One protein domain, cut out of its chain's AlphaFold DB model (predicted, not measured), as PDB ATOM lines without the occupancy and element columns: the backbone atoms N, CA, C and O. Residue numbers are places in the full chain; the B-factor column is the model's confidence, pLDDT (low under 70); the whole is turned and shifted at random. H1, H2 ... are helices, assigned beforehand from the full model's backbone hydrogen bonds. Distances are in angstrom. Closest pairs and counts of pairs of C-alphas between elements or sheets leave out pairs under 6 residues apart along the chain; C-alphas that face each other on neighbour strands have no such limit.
ATOM      1  N   GLU A   7     106.488 129.820 154.967       95.50
ATOM      2  CA  GLU A   7     105.075 129.507 154.754       95.50
ATOM      3  C   GLU A   7     104.656 128.222 155.474       95.50
ATOM      4  O   GLU A   7     103.574 128.163 156.060       95.50
ATOM      5  N   GLU A   8     105.509 127.195 155.465       94.94
ATOM      6  CA  GLU A   8     105.234 125.945 156.172       94.94
ATOM      7  C   GLU A   8     105.227 126.143 157.692       94.94
ATOM      8  O   GLU A   8     104.364 125.602 158.386       94.94
ATOM      9  N   ALA A   9     106.164 126.939 158.217       94.56
ATOM     10  CA  ALA A   9     106.207 127.288 159.633       94.56
ATOM     11  C   ALA A   9     104.965 128.094 160.045       94.56
ATOM     12  O   ALA A   9     104.353 127.805 161.077       94.56
ATOM     13  N   PHE A  10     104.560 129.059 159.214       95.75
ATOM     14  CA  PHE A  10     103.355 129.850 159.437       95.75
ATOM     15  C   PHE A  10     102.096 128.976 159.449       95.75
ATOM     16  O   PHE A  10     101.295 129.061 160.380       95.75
ATOM     17  N   GLU A  11     101.921 128.100 158.456       96.88
ATOM     18  CA  GLU A  11     100.747 127.224 158.383       96.88
ATOM     19  C   GLU A  11     100.722 126.202 159.527       96.88
ATOM     20  O   GLU A  11      99.650 125.931 160.074       96.88
ATOM     21  N   ALA A  12     101.876 125.670 159.947       96.06
ATOM     22  CA  ALA A  12     101.953 124.788 161.110       96.06
ATOM     23  C   ALA A  12     101.489 125.507 162.388       96.06
ATOM     24  O   ALA A  12     100.673 124.966 163.135       96.06
ATOM     25  N   MET A  13     101.936 126.749 162.601       95.75
ATOM     26  CA  MET A  13     101.508 127.563 163.740       95.75
ATOM     27  C   MET A  13     100.015 127.912 163.671       95.75
ATOM     28  O   MET A  13      99.302 127.772 164.663       95.75
ATOM     29  N   ARG A  14      99.504 128.308 162.496       96.81
ATOM     30  CA  ARG A  14      98.077 128.612 162.303       96.81
ATOM     31  C   ARG A  14      97.197 127.407 162.644       96.81
ATOM     32  O   ARG A  14      96.185 127.572 163.316       96.81
ATOM     33  N   ARG A  15      97.581 126.207 162.191       96.44
ATOM     34  CA  ARG A  15      96.870 124.952 162.497       96.44
ATOM     35  C   ARG A  15      96.855 124.652 163.986       96.44
ATOM     36  O   ARG A  15      95.803 124.308 164.510       96.44
ATOM     37  N   PHE A  16      97.994 124.807 164.653       96.69
ATOM     38  CA  PHE A  16      98.082 124.609 166.093       96.69
ATOM     39  C   PHE A  16      97.135 125.554 166.850       96.69
ATOM     40  O   PHE A  16      96.345 125.097 167.671       96.69
ATOM     41  N   LEU A  17      97.135 126.850 166.517       95.88
ATOM     42  CA  LEU A  17      96.234 127.826 167.141       95.88
ATOM     43  C   LEU A  17      94.751 127.529 166.864       95.88
ATOM     44  O   LEU A  17      93.923 127.676 167.759       95.88
ATOM     45  N   ASP A  18      94.417 127.077 165.654       95.75
ATOM     46  CA  ASP A  18      93.057 126.658 165.290       95.75
ATOM     47  C   ASP A  18      92.604 125.440 166.119       95.75
ATOM     48  O   ASP A  18      91.478 125.410 166.612       95.75
ATOM     49  N   LEU A  19      93.495 124.472 166.373       95.38
ATOM     50  CA  LEU A  19      93.208 123.339 167.264       95.38
ATOM     51  C   LEU A  19      92.946 123.783 168.707       95.38
ATOM     52  O   LEU A  19      91.998 123.294 169.324       95.38
ATOM     53  N   GLN A  20      93.749 124.711 169.240       95.69
ATOM     54  CA  GLN A  20      93.528 125.244 170.590       95.69
ATOM     55  C   GLN A  20      92.191 125.991 170.674       95.69
ATOM     56  O   GLN A  20      91.397 125.748 171.585       95.69
ATOM     57  N   TRP A  21      91.886 126.817 169.672       94.75
ATOM     58  CA  TRP A  21      90.626 127.552 169.589       94.75
ATOM     59  C   TRP A  21      89.404 126.627 169.491       94.75
ATOM     60  O   TRP A  21      88.408 126.847 170.175       94.75
ATOM     61  N   GLN A  22      89.476 125.550 168.704       94.94
ATOM     62  CA  GLN A  22      88.382 124.575 168.586       94.94
ATOM     63  C   GLN A  22      88.074 123.857 169.906       94.94
ATOM     64  O   GLN A  22      86.928 123.470 170.139       94.94
ATOM     65  N   ARG A  23      89.080 123.666 170.767       93.00
ATOM     66  CA  ARG A  23      88.909 123.033 172.084       93.00
ATOM     67  C   ARG A  23      88.407 124.010 173.134       93.00
ATOM     68  O   ARG A  23      87.555 123.646 173.942       93.00
ATOM     69  N   ALA A  24      88.935 125.227 173.124       93.50
ATOM     70  CA  ALA A  24      88.605 126.264 174.085       93.50
ATOM     71  C   ALA A  24      88.534 127.627 173.372       93.50
ATOM     72  O   ALA A  24      89.529 128.352 173.323       93.50
ATOM     73  N   PRO A  25      87.359 128.003 172.830       92.19
ATOM     74  CA  PRO A  25      87.217 129.224 172.037       92.19
ATOM     75  C   PRO A  25      87.524 130.520 172.789       92.19
ATOM     76  O   PRO A  25      87.934 131.503 172.176       92.19
ATOM     77  N   ASP A  26      87.336 130.495 174.108       93.81
ATOM     78  CA  ASP A  26      87.569 131.620 175.014       93.81
ATOM     79  C   ASP A  26      88.978 131.596 175.637       93.81
ATOM     80  O   ASP A  26      89.280 132.401 176.518       93.81
ATOM     81  N   LEU A  27      89.843 130.661 175.220       92.06
ATOM     82  CA  LEU A  27      91.205 130.557 175.731       92.06
ATOM     83  C   LEU A  27      92.029 131.769 175.300       92.06
ATOM     84  O   LEU A  27      92.152 132.087 174.116       92.06
ATOM     85  N   GLU A  28      92.641 132.432 176.274       94.19
ATOM     86  CA  GLU A  28      93.522 133.557 175.999       94.19
ATOM     87  C   GLU A  28      94.808 133.084 175.316       94.19
ATOM     88  O   GLU A  28      95.448 132.126 175.754       94.19
ATOM     89  N   VAL A  29      95.257 133.823 174.299       90.25
ATOM     90  CA  VAL A  29      96.518 133.534 173.593       90.25
ATOM     91  C   VAL A  29      97.722 133.475 174.542       90.25
ATOM     92  O   VAL A  29      98.653 132.713 174.313       90.25
ATOM     93  N   ALA A  30      97.688 134.241 175.638       90.50
ATOM     94  CA  ALA A  30      98.724 134.218 176.665       90.50
ATOM     95  C   ALA A  30      98.842 132.847 177.352       90.50
ATOM     96  O   ALA A  30      99.951 132.437 177.680       90.50
ATOM     97  N   SER A  31      97.726 132.130 177.522       92.06
ATOM     98  CA  SER A  31      97.729 130.776 178.088       92.06
ATOM     99  C   SER A  31      98.400 129.800 177.124       92.06
ATOM    100  O   SER A  31      99.358 129.139 177.502       92.06
ATOM    101  N   VAL A  32      98.008 129.832 175.844       93.38
ATOM    102  CA  VAL A  32      98.614 128.996 174.792       93.38
ATOM    103  C   VAL A  32     100.124 129.226 174.685       93.38
ATOM    104  O   VAL A  32     100.894 128.279 174.567       93.38
ATOM    105  N   LEU A  33     100.565 130.488 174.736       91.75
ATOM    106  CA  LEU A  33     101.989 130.832 174.719       91.75
ATOM    107  C   LEU A  33     102.724 130.342 175.972       91.75
ATOM    108  O   LEU A  33     103.890 129.965 175.876       91.75
ATOM    109  N   GLY A  34     102.057 130.346 177.127       91.19
ATOM    110  CA  GLY A  34     102.580 129.767 178.360       91.19
ATOM    111  C   GLY A  34     102.822 128.267 178.226       91.19
ATOM    112  O   GLY A  34     103.911 127.807 178.567       91.19
ATOM    113  N   ASP A  35     101.857 127.541 177.658       90.75
ATOM    114  CA  ASP A  35     101.891 126.082 177.498       90.75
ATOM    115  C   ASP A  35     103.059 125.607 176.623       90.75
ATOM    116  O   ASP A  35     103.675 124.587 176.928       90.75
ATOM    117  N   ILE A  36     103.407 126.368 175.576       89.94
ATOM    118  CA  ILE A  36     104.508 126.045 174.645       89.94
ATOM    119  C   ILE A  36     105.834 126.755 174.963       89.94
ATOM    120  O   ILE A  36     106.794 126.662 174.192       89.94
ATOM    121  N   SER A  37     105.900 127.515 176.058       88.44
ATOM    122  CA  SER A  37     107.114 128.242 176.427       88.44
ATOM    123  C   SER A  37     108.214 127.279 176.868       88.44
ATOM    124  O   SER A  37     107.986 126.409 177.705       88.44
ATOM    125  N   LEU A  38     109.426 127.473 176.338       80.62
ATOM    126  CA  LEU A  38     110.633 126.724 176.719       80.62
ATOM    127  C   LEU A  38     111.386 127.367 177.894       80.62
ATOM    128  O   LEU A  38     112.306 126.770 178.446       80.62
ATOM    129  N   GLU A  39     111.028 128.601 178.262       75.62
ATOM    130  CA  GLU A  39     111.704 129.373 179.317       75.62
ATOM    131  C   GLU A  39     111.238 128.990 180.727       75.62
ATOM    132  O   GLU A  39     111.850 129.367 181.724       75.62
ATOM    133  N   THR A  40     110.137 128.250 180.825       63.12
ATOM    134  CA  THR A  40     109.499 127.876 182.091       63.12
ATOM    135  C   THR A  40     110.154 126.674 182.759       63.12
ATOM    136  O   THR A  40     109.970 126.485 183.963       63.12
ATOM    137  N   THR A  41     110.937 125.873 182.030       63.12
ATOM    138  CA  THR A  41     111.643 124.724 182.601       63.12
ATOM    139  C   THR A  41     113.157 124.923 182.532       63.12
ATOM    140  O   THR A  41     113.716 125.322 181.513       63.12
ATOM    141  N   ASN A  42     113.853 124.610 183.629       69.19
ATOM    142  CA  ASN A  42     115.318 124.721 183.705       69.19
ATOM    143  C   ASN A  42     116.052 123.756 182.755       69.19
ATOM    144  O   ASN A  42     117.250 123.913 182.531       69.19
ATOM    145  N   ASP A  43     115.327 122.785 182.197       73.38
ATOM    146  CA  ASP A  43     115.847 121.761 181.294       73.38
ATOM    147  C   ASP A  43     115.570 122.091 179.812       73.38
ATOM    148  O   ASP A  43     115.906 121.299 178.931       73.38
ATOM    149  N   GLY A  44     114.961 123.251 179.514       69.56
ATOM    150  CA  GLY A  44     114.625 123.681 178.150       69.56
ATOM    151  C   GLY A  44     113.465 122.908 177.512       69.56
ATOM    152  O   GLY A  44     113.271 122.970 176.299       69.56
ATOM    153  N   GLY A  45     112.715 122.159 178.319       73.31
ATOM    154  CA  GLY A  45     111.426 121.588 177.958       73.31
ATOM    155  C   GLY A  45     110.299 122.621 178.008       73.31
ATOM    156  O   GLY A  45     110.432 123.713 178.561       73.31
ATOM    157  N   THR A  46     109.173 122.248 177.422       83.44
ATOM    158  CA  THR A  46     107.958 123.062 177.399       83.44
ATOM    159  C   THR A  46     107.208 123.017 178.740       83.44
ATOM    160  O   THR A  46     107.363 122.052 179.493       83.44
ATOM    161  N   ALA A  47     106.374 124.021 179.034       83.19
ATOM    162  CA  ALA A  47     105.512 124.014 180.222       83.19
ATOM    163  C   ALA A  47     104.473 122.877 180.183       83.19
ATOM    164  O   ALA A  47     104.219 122.241 181.206       83.19
ATOM    165  N   ASP A  48     103.919 122.605 178.998       88.75
ATOM    166  CA  ASP A  48     103.005 121.498 178.729       88.75
ATOM    167  C   ASP A  48     103.536 120.613 177.581       88.75
ATOM    168  O   ASP A  48     103.450 120.989 176.406       88.75
ATOM    169  N   PRO A  49     104.085 119.421 177.893       89.75
ATOM    170  CA  PRO A  49     104.547 118.461 176.893       89.75
ATOM    171  C   PRO A  49     103.480 118.067 175.869       89.75
ATOM    172  O   PRO A  49     103.816 117.875 174.702       89.75
ATOM    173  N   ALA A  50     102.207 117.991 176.267       91.38
ATOM    174  CA  ALA A  50     101.131 117.617 175.355       91.38
ATOM    175  C   ALA A  50     100.889 118.710 174.306       91.38
ATOM    176  O   ALA A  50     100.751 118.409 173.121       91.38
ATOM    177  N   ALA A  51     100.915 119.982 174.714       91.50
ATOM    178  CA  ALA A  51     100.802 121.107 173.790       91.50
ATOM    179  C   ALA A  51     101.967 121.146 172.781       91.50
ATOM    180  O   ALA A  51     101.759 121.433 171.598       91.50
ATOM    181  N   ALA A  52     103.189 120.808 173.208       90.50
ATOM    182  CA  ALA A  52     104.332 120.720 172.297       90.50
ATOM    183  C   ALA A  52     104.232 119.543 171.317       90.50
ATOM    184  O   ALA A  52     104.560 119.715 170.140       90.50
ATOM    185  N   ASP A  53     103.755 118.379 171.766       93.00
ATOM    186  CA  ASP A  53     103.505 117.229 170.889       93.00
ATOM    187  C   ASP A  53     102.441 117.567 169.829       93.00
ATOM    188  O   ASP A  53     102.605 117.260 168.649       93.00
ATOM    189  N   GLU A  54     101.392 118.301 170.204       94.50
ATOM    190  CA  GLU A  54     100.354 118.757 169.271       94.50
ATOM    191  C   GLU A  54     100.875 119.751 168.231       94.50
ATOM    192  O   GLU A  54     100.523 119.680 167.046       94.50
ATOM    193  N   TRP A  55     101.738 120.678 168.648       94.19
ATOM    194  CA  TRP A  55     102.441 121.551 167.714       94.19
ATOM    195  C   TRP A  55     103.347 120.737 166.776       94.19
ATOM    196  O   TRP A  55     103.369 120.981 165.563       94.19
ATOM    197  N   HIS A  56     104.049 119.731 167.302       93.31
ATOM    198  CA  HIS A  56     104.900 118.851 166.506       93.31
ATOM    199  C   HIS A  56     104.098 118.076 165.451       93.31
ATOM    200  O   HIS A  56     104.505 118.005 164.288       93.31
ATOM    201  N   ASP A  57     102.920 117.569 165.808       95.00
ATOM    202  CA  ASP A  57     102.010 116.915 164.869       95.00
ATOM    203  C   ASP A  57     101.562 117.866 163.751       95.00
ATOM    204  O   ASP A  57     101.515 117.470 162.579       95.00
ATOM    205  N   CYS A  58     101.297 119.137 164.067       95.44
ATOM    206  CA  CYS A  58     100.982 120.155 163.061       95.44
ATOM    207  C   CYS A  58     102.150 120.366 162.083       95.44
ATOM    208  O   CYS A  58     101.940 120.400 160.865       95.44
ATOM    209  N   VAL A  59     103.385 120.432 162.590       94.88
ATOM    210  CA  VAL A  59     104.607 120.507 161.770       94.88
ATOM    211  C   VAL A  59     104.734 119.285 160.854       94.88
ATOM    212  O   VAL A  59     104.988 119.426 159.653       94.88
ATOM    213  N   LEU A  60     104.520 118.078 161.382       93.50
ATOM    214  CA  LEU A  60     104.594 116.844 160.600       93.50
ATOM    215  C   LEU A  60     103.525 116.783 159.505       93.50
ATOM    216  O   LEU A  60     103.812 116.331 158.393       93.50
ATOM    217  N   GLN A  61     102.308 117.250 159.784       92.94
ATOM    218  CA  GLN A  61     101.233 117.313 158.793       92.94
ATOM    219  C   GLN A  61     101.586 118.238 157.626       92.94
ATOM    220  O   GLN A  61     101.395 117.851 156.472       92.94
ATOM    221  N   VAL A  62     102.133 119.425 157.906       93.19
ATOM    222  CA  VAL A  62     102.560 120.363 156.858       93.19
ATOM    223  C   VAL A  62     103.684 119.749 156.021       93.19
ATOM    224  O   VAL A  62     103.528 119.601 154.810       93.19
ATOM    225  N   LEU A  63     104.744 119.242 156.660       90.44
ATOM    226  CA  LEU A  63     105.884 118.617 155.972       90.44
ATOM    227  C   LEU A  63     105.509 117.396 155.116       90.44
ATOM    228  O   LEU A  63     106.230 117.043 154.174       90.44
ATOM    229  N   ASN A  64     104.431 116.692 155.467       87.00
ATOM    230  CA  ASN A  64     103.940 115.544 154.710       87.00
ATOM    231  C   ASN A  64     102.962 115.940 153.594       87.00
ATOM    232  O   ASN A  64     102.896 115.234 152.585       87.00
ATOM    233  N   ASN A  65     102.251 117.062 153.726       78.56
ATOM    234  CA  ASN A  65     101.361 117.588 152.689       78.56
ATOM    235  C   ASN A  65     102.121 118.308 151.568       78.56
ATOM    236  O   ASN A  65     101.751 118.139 150.406       78.56
ATOM    237  N   SER A  66     103.235 118.989 151.864       61.50
ATOM    238  CA  SER A  66     104.104 119.622 150.851       61.50
ATOM    239  C   SER A  66     104.702 118.635 149.837       61.50
ATOM    240  O   SER A  66     105.209 119.035 148.799       61.50
ATOM    241  N   ARG A  67     104.641 117.323 150.107       57.72
ATOM    242  CA  ARG A  67     105.101 116.257 149.198       57.72
ATOM    243  C   ARG A  67     104.077 115.823 148.148       57.72
ATOM    244  O   ARG A  67     104.400 114.959 147.336       57.72
TER     245      ARG A  67
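Overview. This is residues 7 to 67 of the 69 residues of an uncharacterized protein of Ahrensia sp (UniProt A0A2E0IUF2). Two long helices, H3 and H1, pack on each other and cross at a slant, and the short helix H2 makes the third side of a triangle, from near the last turns of H1 to near the first turn of H3. A long loop, residues 36 to 48, joins H2 to H3 and bulges outward beyond the corner where these two helices come near each other, while residues 22 to 27, of which 22 to 23 belong to H1, stick out at another corner, where H1 passes into H2. The printed part has 61 residues with three named helices, in the order H1, H2, H3, and no named strand; its class is all helix. It is only just compact, close to loose, with a radius of gyration of the C-alphas of 12.2 A, and the C-alphas span 37 by 30 by 18 A.

Along the chain. Find C-alpha 49 at (104.547, 118.461, 176.893); from there H3, the longest helix, runs through residues 49 to 67 for 27.8 A and ends at C-alpha 67, (105.101, 116.257, 149.198). Go back to C-alpha 7 at (105.075, 129.507, 154.754), where H1 begins; it holds residues 7 to 23 and covers 24.6 A. Between these two in the chain you find H2, the short helix of residues 29 to 35.

Arrangement. Start at H3 and look at Val 59: its C-alpha is 5.1 A from that of Ala 12, the closest pair of H3 and H1. These two helices touch, with 17 pairs of C-alphas within 8 A, and run opposite ways at a steep tilt of 47 degrees. Now look at Asp 35 and Ala 51, whose C-alphas, 6.3 A apart, are the closest of H2 and H3. H2 and H3 are close but not clearly touching, about perpendicular at 77 degrees. H2 is also close to H1 but not clearly touching it; their closest C-alphas, those of Gln 20 and Val 32, are 7.6 A apart, and their lines are about perpendicular at 83 degrees. In H1 and H2 every O i to N i+4 pair is within hydrogen-bond range; in H3, 14 of 15 are.

Size, cuts and confidence. For the greatest reach, go from Asn 42 to Arg 67: their C-alphas, the two farthest apart, are 37.0 A from each other. The printed part has no cut. The link from H1 to H2 is tight, with 5 residues, and the link from H2 to H3 is long, with 13. The mean pLDDT of the printed part is 88.7; look for values under 70 at residues 40 to 42, residue 44, and residues 66 to 67, which belong to H3.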